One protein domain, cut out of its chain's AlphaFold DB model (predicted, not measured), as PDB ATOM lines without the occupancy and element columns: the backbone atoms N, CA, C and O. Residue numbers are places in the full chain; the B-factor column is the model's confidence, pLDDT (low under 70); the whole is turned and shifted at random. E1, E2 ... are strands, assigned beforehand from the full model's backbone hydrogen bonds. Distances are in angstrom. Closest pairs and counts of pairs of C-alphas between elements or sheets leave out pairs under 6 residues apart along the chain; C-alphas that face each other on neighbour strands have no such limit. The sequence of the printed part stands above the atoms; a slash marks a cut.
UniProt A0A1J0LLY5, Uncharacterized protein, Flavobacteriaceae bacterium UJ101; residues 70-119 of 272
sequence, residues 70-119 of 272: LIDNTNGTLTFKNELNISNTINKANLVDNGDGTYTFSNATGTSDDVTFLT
ATOM      1  N   LEU A  70      88.868 102.378 158.442       93.69
ATOM      2  CA  LEU A  70      88.344 103.444 157.601       93.69
ATOM      3  C   LEU A  70      89.537 104.192 157.018       93.69
ATOM      4  O   LEU A  70      90.338 104.763 157.758       93.69
ATOM      5  N   ILE A  71      89.675 104.149 155.696       93.94
ATOM      6  CA  ILE A  71      90.788 104.760 154.969       93.94
ATOM      7  C   ILE A  71      90.235 105.881 154.098       93.94
ATOM      8  O   ILE A  71      89.300 105.671 153.327       93.94
ATOM      9  N   ASP A  72      90.817 107.070 154.211       92.31
ATOM     10  CA  ASP A  72      90.518 108.173 153.305       92.31
ATOM     11  C   ASP A  72      91.240 107.975 151.965       92.31
ATOM     12  O   ASP A  72      92.466 107.888 151.921       92.31
ATOM     13  N   ASN A  73      90.483 107.923 150.867       90.44
ATOM     14  CA  ASN A  73      91.023 107.721 149.522       90.44
ATOM     15  C   ASN A  73      91.511 109.024 148.861       90.44
ATOM     16  O   ASN A  73      91.974 109.002 147.723       90.44
ATOM     17  N   THR A  74      91.379 110.179 149.523       88.62
ATOM     18  CA  THR A  74      91.745 111.528 149.034       88.62
ATOM     19  C   THR A  74      91.078 111.959 147.720       88.62
ATOM     20  O   THR A  74      91.420 112.988 147.151       88.62
ATOM     21  N   ASN A  75      90.075 111.212 147.258       82.44
ATOM     22  CA  ASN A  75      89.358 111.428 145.999       82.44
ATOM     23  C   ASN A  75      87.843 111.625 146.207       82.44
ATOM     24  O   ASN A  75      87.049 111.325 145.323       82.44
ATOM     25  N   GLY A  76      87.435 112.071 147.400       81.12
ATOM     26  CA  GLY A  76      86.021 112.256 147.745       81.12
ATOM     27  C   GLY A  76      85.310 110.996 148.252       81.12
ATOM     28  O   GLY A  76      84.102 111.033 148.454       81.12
ATOM     29  N   THR A  77      86.029 109.900 148.514       87.25
ATOM     30  CA  THR A  77      85.463 108.668 149.095       87.25
ATOM     31  C   THR A  77      86.258 108.172 150.309       87.25
ATOM     32  O   THR A  77      87.402 108.581 150.532       87.25
ATOM     33  N   LEU A  78      85.638 107.305 151.109       92.06
ATOM     34  CA  LEU A  78      86.248 106.517 152.181       92.06
ATOM     35  C   LEU A  78      86.155 105.028 151.823       92.06
ATOM     36  O   LEU A  78      85.141 104.582 151.287       92.06
ATOM     37  N   THR A  79      87.173 104.247 152.174       93.81
ATOM     38  CA  THR A  79      87.124 102.782 152.124       93.81
ATOM     39  C   THR A  79      86.890 102.239 153.527       93.81
ATOM     40  O   THR A  79      87.744 102.393 154.399       93.81
ATOM     41  N   PHE A  80      85.754 101.575 153.736       93.69
ATOM     42  CA  PHE A  80      85.515 100.740 154.911       93.69
ATOM     43  C   PHE A  80      85.990  99.320 154.623       93.69
ATOM     44  O   PHE A  80      85.579  98.727 153.627       93.69
ATOM     45  N   LYS A  81      86.830  98.763 155.492       93.50
ATOM     46  CA  LYS A  81      87.274  97.373 155.416       93.50
ATOM     47  C   LYS A  81      86.840  96.637 156.674       93.50
ATOM     48  O   LYS A  81      87.201  97.052 157.776       93.50
ATOM     49  N   ASN A  82      86.054  95.579 156.499       89.12
ATOM     50  CA  ASN A  82      85.591  94.766 157.617       89.12
ATOM     51  C   ASN A  82      86.631  93.711 158.030       89.12
ATOM     52  O   ASN A  82      87.644  93.492 157.362       89.12
ATOM     53  N   GLU A  83      86.328  93.026 159.123       86.62
ATOM     54  CA  GLU A  83      87.081  91.922 159.711       86.62
ATOM     55  C   GLU A  83      87.258  90.712 158.780       86.62
ATOM     56  O   GLU A  83      88.236  89.977 158.891       86.62
ATOM     57  N   LEU A  84      86.372  90.554 157.791       85.44
ATOM     58  CA  LEU A  84      86.471  89.545 156.731       85.44
ATOM     59  C   LEU A  84      87.325  90.012 155.543       85.44
ATOM     60  O   LEU A  84      87.336  89.366 154.494       85.44
ATOM     61  N   ASN A  85      88.040  91.134 155.688       85.19
ATOM     62  CA  ASN A  85      88.897  91.721 154.661       85.19
ATOM     63  C   ASN A  85      88.117  92.176 153.404       85.19
ATOM     64  O   ASN A  85      88.716  92.370 152.345       85.19
ATOM     65  N   ILE A  86      86.799  92.376 153.525       90.38
ATOM     66  CA  ILE A  86      85.904  92.885 152.479       90.38
ATOM     67  C   ILE A  86      85.899  94.412 152.542       90.38
ATOM     68  O   ILE A  86      85.642  95.005 153.592       90.38
ATOM     69  N   SER A  87      86.159  95.049 151.402       94.00
ATOM     70  CA  SER A  87      86.170  96.506 151.272       94.00
ATOM     71  C   SER A  87      84.892  97.030 150.623       94.00
ATOM     72  O   SER A  87      84.449  96.516 149.600       94.00
ATOM     73  N   ASN A  88      84.341  98.098 151.196       92.81
ATOM     74  CA  ASN A  88      83.223  98.865 150.663       92.81
ATOM     75  C   ASN A  88      83.641 100.328 150.494       92.81
ATOM     76  O   ASN A  88      84.367 100.871 151.328       92.81
ATOM     77  N   THR A  89      83.173 100.967 149.424       92.19
ATOM     78  CA  THR A  89      83.420 102.393 149.166       92.19
ATOM     79  C   THR A  89      82.218 103.212 149.618       92.19
ATOM     80  O   THR A  89      81.081 102.870 149.300       92.19
ATOM     81  N   ILE A  90      82.476 104.294 150.345       87.69
ATOM     82  CA  ILE A  90      81.474 105.234 150.844       87.69
ATOM     83  C   ILE A  90      81.815 106.612 150.277       87.69
ATOM     84  O   ILE A  90      82.950 107.072 150.408       87.69
ATOM     85  N   ASN A  91      80.856 107.285 149.645       85.25
ATOM     86  CA  ASN A  91      81.062 108.646 149.150       85.25
ATOM     87  C   ASN A  91      81.065 109.655 150.307       85.25
ATOM     88  O   ASN A  91      80.277 109.532 151.244       85.25
ATOM     89  N   LYS A  92      81.929 110.672 150.237       83.25
ATOM     90  CA  LYS A  92      81.867 111.830 151.136       83.25
ATOM     91  C   LYS A  92      80.829 112.815 150.615       83.25
ATOM     92  O   LYS A  92      80.695 112.987 149.404       83.25
ATOM     93  N   ALA A  93      80.160 113.514 151.526       80.25
ATOM     94  CA  ALA A  93      79.415 114.701 151.144       80.25
ATOM     95  C   ALA A  93      80.377 115.769 150.592       80.25
ATOM     96  O   ALA A  93      81.514 115.882 151.064       80.25
ATOM     97  N   ASN A  94      79.934 116.537 149.595       79.81
ATOM     98  CA  ASN A  94      80.757 117.554 148.940       79.81
ATOM     99  C   ASN A  94      79.997 118.871 148.757       79.81
ATOM    100  O   ASN A  94      78.777 118.867 148.611       79.81
ATOM    101  N   LEU A  95      80.732 119.985 148.733       81.81
ATOM    102  CA  LEU A  95      80.218 121.308 148.385       81.81
ATOM    103  C   LEU A  95      80.871 121.756 147.075       81.81
ATOM    104  O   LEU A  95      82.095 121.844 146.994       81.81
ATOM    105  N   VAL A  96      80.058 122.026 146.056       85.25
ATOM    106  CA  VAL A  96      80.505 122.414 144.711       85.25
ATOM    107  C   VAL A  96      80.089 123.856 144.425       85.25
ATOM    108  O   VAL A  96      78.941 124.217 144.667       85.25
ATOM    109  N   ASP A  97      81.019 124.669 143.918       83.94
ATOM    110  CA  ASP A  97      80.735 125.989 143.340       83.94
ATOM    111  C   ASP A  97      80.320 125.817 141.871       83.94
ATOM    112  O   ASP A  97      81.067 125.218 141.092       83.94
ATOM    113  N   ASN A  98      79.148 126.328 141.490       84.19
ATOM    114  CA  ASN A  98      78.620 126.197 140.129       84.19
ATOM    115  C   ASN A  98      79.049 127.344 139.195       84.19
ATOM    116  O   ASN A  98      78.736 127.321 138.004       84.19
ATOM    117  N   GLY A  99      79.763 128.354 139.704       81.69
ATOM    118  CA  GLY A  99      80.281 129.474 138.912       81.69
ATOM    119  C   GLY A  99      79.250 130.544 138.528       81.69
ATOM    120  O   GLY A  99      79.613 131.537 137.900       81.69
ATOM    121  N   ASP A 100      77.985 130.385 138.922       78.50
ATOM    122  CA  ASP A 100      76.890 131.352 138.736       78.50
ATOM    123  C   ASP A 100      76.450 132.028 140.056       78.50
ATOM    124  O   ASP A 100      75.453 132.757 140.109       78.50
ATOM    125  N   GLY A 101      77.212 131.809 141.134       76.81
ATOM    126  CA  GLY A 101      76.887 132.278 142.482       76.81
ATOM    127  C   GLY A 101      75.930 131.359 143.247       76.81
ATOM    128  O   GLY A 101      75.422 131.758 144.301       76.81
ATOM    129  N   THR A 102      75.679 130.151 142.731       82.50
ATOM    130  CA  THR A 102      75.077 129.049 143.484       82.50
ATOM    131  C   THR A 102      76.122 128.038 143.950       82.50
ATOM    132  O   THR A 102      77.144 127.817 143.297       82.50
ATOM    133  N   TYR A 103      75.835 127.399 145.085       84.25
ATOM    134  CA  TYR A 103      76.620 126.297 145.633       84.25
ATOM    135  C   TYR A 103      75.725 125.081 145.862       84.25
ATOM    136  O   TYR A 103      74.647 125.216 146.445       84.25
ATOM    137  N   THR A 104      76.183 123.897 145.459       85.44
ATOM    138  CA  THR A 104      75.457 122.635 145.650       85.44
ATOM    139  C   THR A 104      76.145 121.787 146.711       85.44
ATOM    140  O   THR A 104      77.291 121.369 146.541       85.44
ATOM    141  N   PHE A 105      75.446 121.524 147.814       86.00
ATOM    142  CA  PHE A 105      75.816 120.470 148.752       86.00
ATOM    143  C   PHE A 105      75.212 119.153 148.268       86.00
ATOM    144  O   PHE A 105      73.989 119.057 148.174       86.00
ATOM    145  N   SER A 106      76.049 118.151 148.003       82.31
ATOM    146  CA  SER A 106      75.596 116.802 147.669       82.31
ATOM    147  C   SER A 106      75.919 115.819 148.781       82.31
ATOM    148  O   SER A 106      77.068 115.724 149.218       82.31
ATOM    149  N   ASN A 107      74.916 115.045 149.197       75.12
ATOM    150  CA  ASN A 107      75.084 113.931 150.133       75.12
ATOM    151  C   ASN A 107      75.428 112.608 149.420       75.12
ATOM    152  O   ASN A 107      75.402 111.540 150.025       75.12
ATOM    153  N   ALA A 108      75.741 112.670 148.120       67.69
ATOM    154  CA  ALA A 108      76.187 111.545 147.303       67.69
ATOM    155  C   ALA A 108      75.230 110.329 147.247       67.69
ATOM    156  O   ALA A 108      75.640 109.239 146.842       67.69
ATOM    157  N   THR A 109      73.955 110.527 147.608       67.00
ATOM    158  CA  THR A 109      72.841 109.565 147.500       67.00
ATOM    159  C   THR A 109      71.991 109.767 146.238       67.00
ATOM    160  O   THR A 109      71.071 108.991 145.987       67.00
ATOM    161  N   GLY A 110      72.333 110.760 145.409       63.31
ATOM    162  CA  GLY A 110      71.617 111.142 144.189       63.31
ATOM    163  C   GLY A 110      71.285 112.635 144.181       63.31
ATOM    164  O   GLY A 110      71.266 113.274 145.227       63.31
ATOM    165  N   THR A 111      71.000 113.199 143.004       66.06
ATOM    166  CA  THR A 111      70.757 114.647 142.838       66.06
ATOM    167  C   THR A 111      69.480 115.149 143.521       66.06
ATOM    168  O   THR A 111      69.271 116.352 143.616       66.06
ATOM    169  N   SER A 112      68.586 114.252 143.956       67.69
ATOM    170  CA  SER A 112      67.316 114.613 144.605       67.69
ATOM    171  C   SER A 112      67.476 115.118 146.038       67.69
ATOM    172  O   SER A 112      66.585 115.806 146.527       67.69
ATOM    173  N   ASP A 113      68.591 114.784 146.689       69.50
ATOM    174  CA  ASP A 113      68.884 115.179 148.071       69.50
ATOM    175  C   ASP A 113      69.849 116.374 148.132       69.50
ATOM    176  O   ASP A 113      70.250 116.807 149.216       69.50
ATOM    177  N   ASP A 114      70.245 116.896 146.969       78.94
ATOM    178  CA  ASP A 114      71.179 118.006 146.873       78.94
ATOM    179  C   ASP A 114      70.502 119.311 147.319       78.94
ATOM    180  O   ASP A 114      69.408 119.669 146.875       78.94
ATOM    181  N   VAL A 115      71.180 120.062 148.187       79.19
ATOM    182  CA  VAL A 115      70.722 121.382 148.634       79.19
ATOM    183  C   VAL A 115      71.481 122.444 147.856       79.19
ATOM    184  O   VAL A 115      72.711 122.500 147.908       79.19
ATOM    185  N   THR A 116      70.747 123.299 147.143       76.62
ATOM    186  CA  THR A 116      71.325 124.432 146.410       76.62
ATOM    187  C   THR A 116      71.147 125.716 147.210       76.62
ATOM    188  O   THR A 116      70.027 126.088 147.561       76.62
ATOM    189  N   PHE A 117      72.253 126.401 147.482       76.38
ATOM    190  CA  PHE A 117      72.277 127.704 148.137       76.38
ATOM    191  C   PHE A 117      72.545 128.791 147.101       76.38
ATOM    192  O   PHE A 117      73.458 128.663 146.287       76.38
ATOM    193  N   LEU A 118      71.777 129.875 147.162       76.06
ATOM    194  CA  LEU A 118      71.991 131.071 146.357       76.06
ATOM    195  C   LEU A 118      72.700 132.120 147.220       76.06
ATOM    196  O   LEU A 118      72.135 132.573 148.216       76.06
ATOM    197  N   THR A 119      73.925 132.506 146.864       68.44
ATOM    198  CA  THR A 119      74.675 133.545 147.598       68.44
ATOM    199  C   THR A 119      74.782 134.851 146.821       68.44
ATOM    200  O   THR A 119      75.267 135.844 147.357       68.44
TER     201      THR A 119
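What this domain is: This is residues 70 to 119 of the 272 residues of an uncharacterized protein of Flavobacteriaceae bacterium UJ101 (UniProt A0A1J0LLY5). Two small three-stranded sheets stand end to end along one rod, each a meander, three strands in a row with each the antiparallel neighbour of the one before. E1, E2 and E3 make the first sheet and E4, E5 and E6 the second, and E3 runs on into E4 at 36 degrees, joining the two. The printed part has 50 residues with six named strands, E1 to E6 in order along the chain, and no named helix; the class is all strand. It is only just loose, close to extended, with a radius of gyration of the C-alphas of 14.3 A and spans of 46 by 21 by 10 A.

Where its parts are: E1 is residues 70 to 72, 6.7 A long, with C-alpha 70 at (88.344, 103.444, 157.601). E2, residues 77 to 81, measures 13.1 A, and E3, residues 87 to 91, 13.3 A. E4 is residues 94 to 97, 10.1 A, beginning with C-alpha 94 at (80.757, 117.554, 148.940). E5, residues 102 to 106, measures 13.0 A. E6, residues 115 to 118, measures 10.0 A and ends with C-alpha 118 at (71.991, 131.071, 146.357).

How they stand to each other: E1 and E2 form a hairpin at 152 degrees, with N 71 and O 79 2.9 A apart. E2 and E3 form a hairpin at 154 degrees, with N 78 and O 90 2.8 A apart. E3 and E4 are apart. E4 and E5 form a hairpin at 163 degrees, with N 96 and O 104 2.9 A apart. E5 and E6 form a hairpin at 166 degrees, with N 103 and O 117 2.9 A apart.

The domain as a whole: The C-alphas of Leu 84 and Asp 100, the two farthest apart, are 46.5 A from each other. The printed part has no cut and no long link. The mean pLDDT of the printed part is 82.8; residues 108 to 113 and residue 119 are under 70.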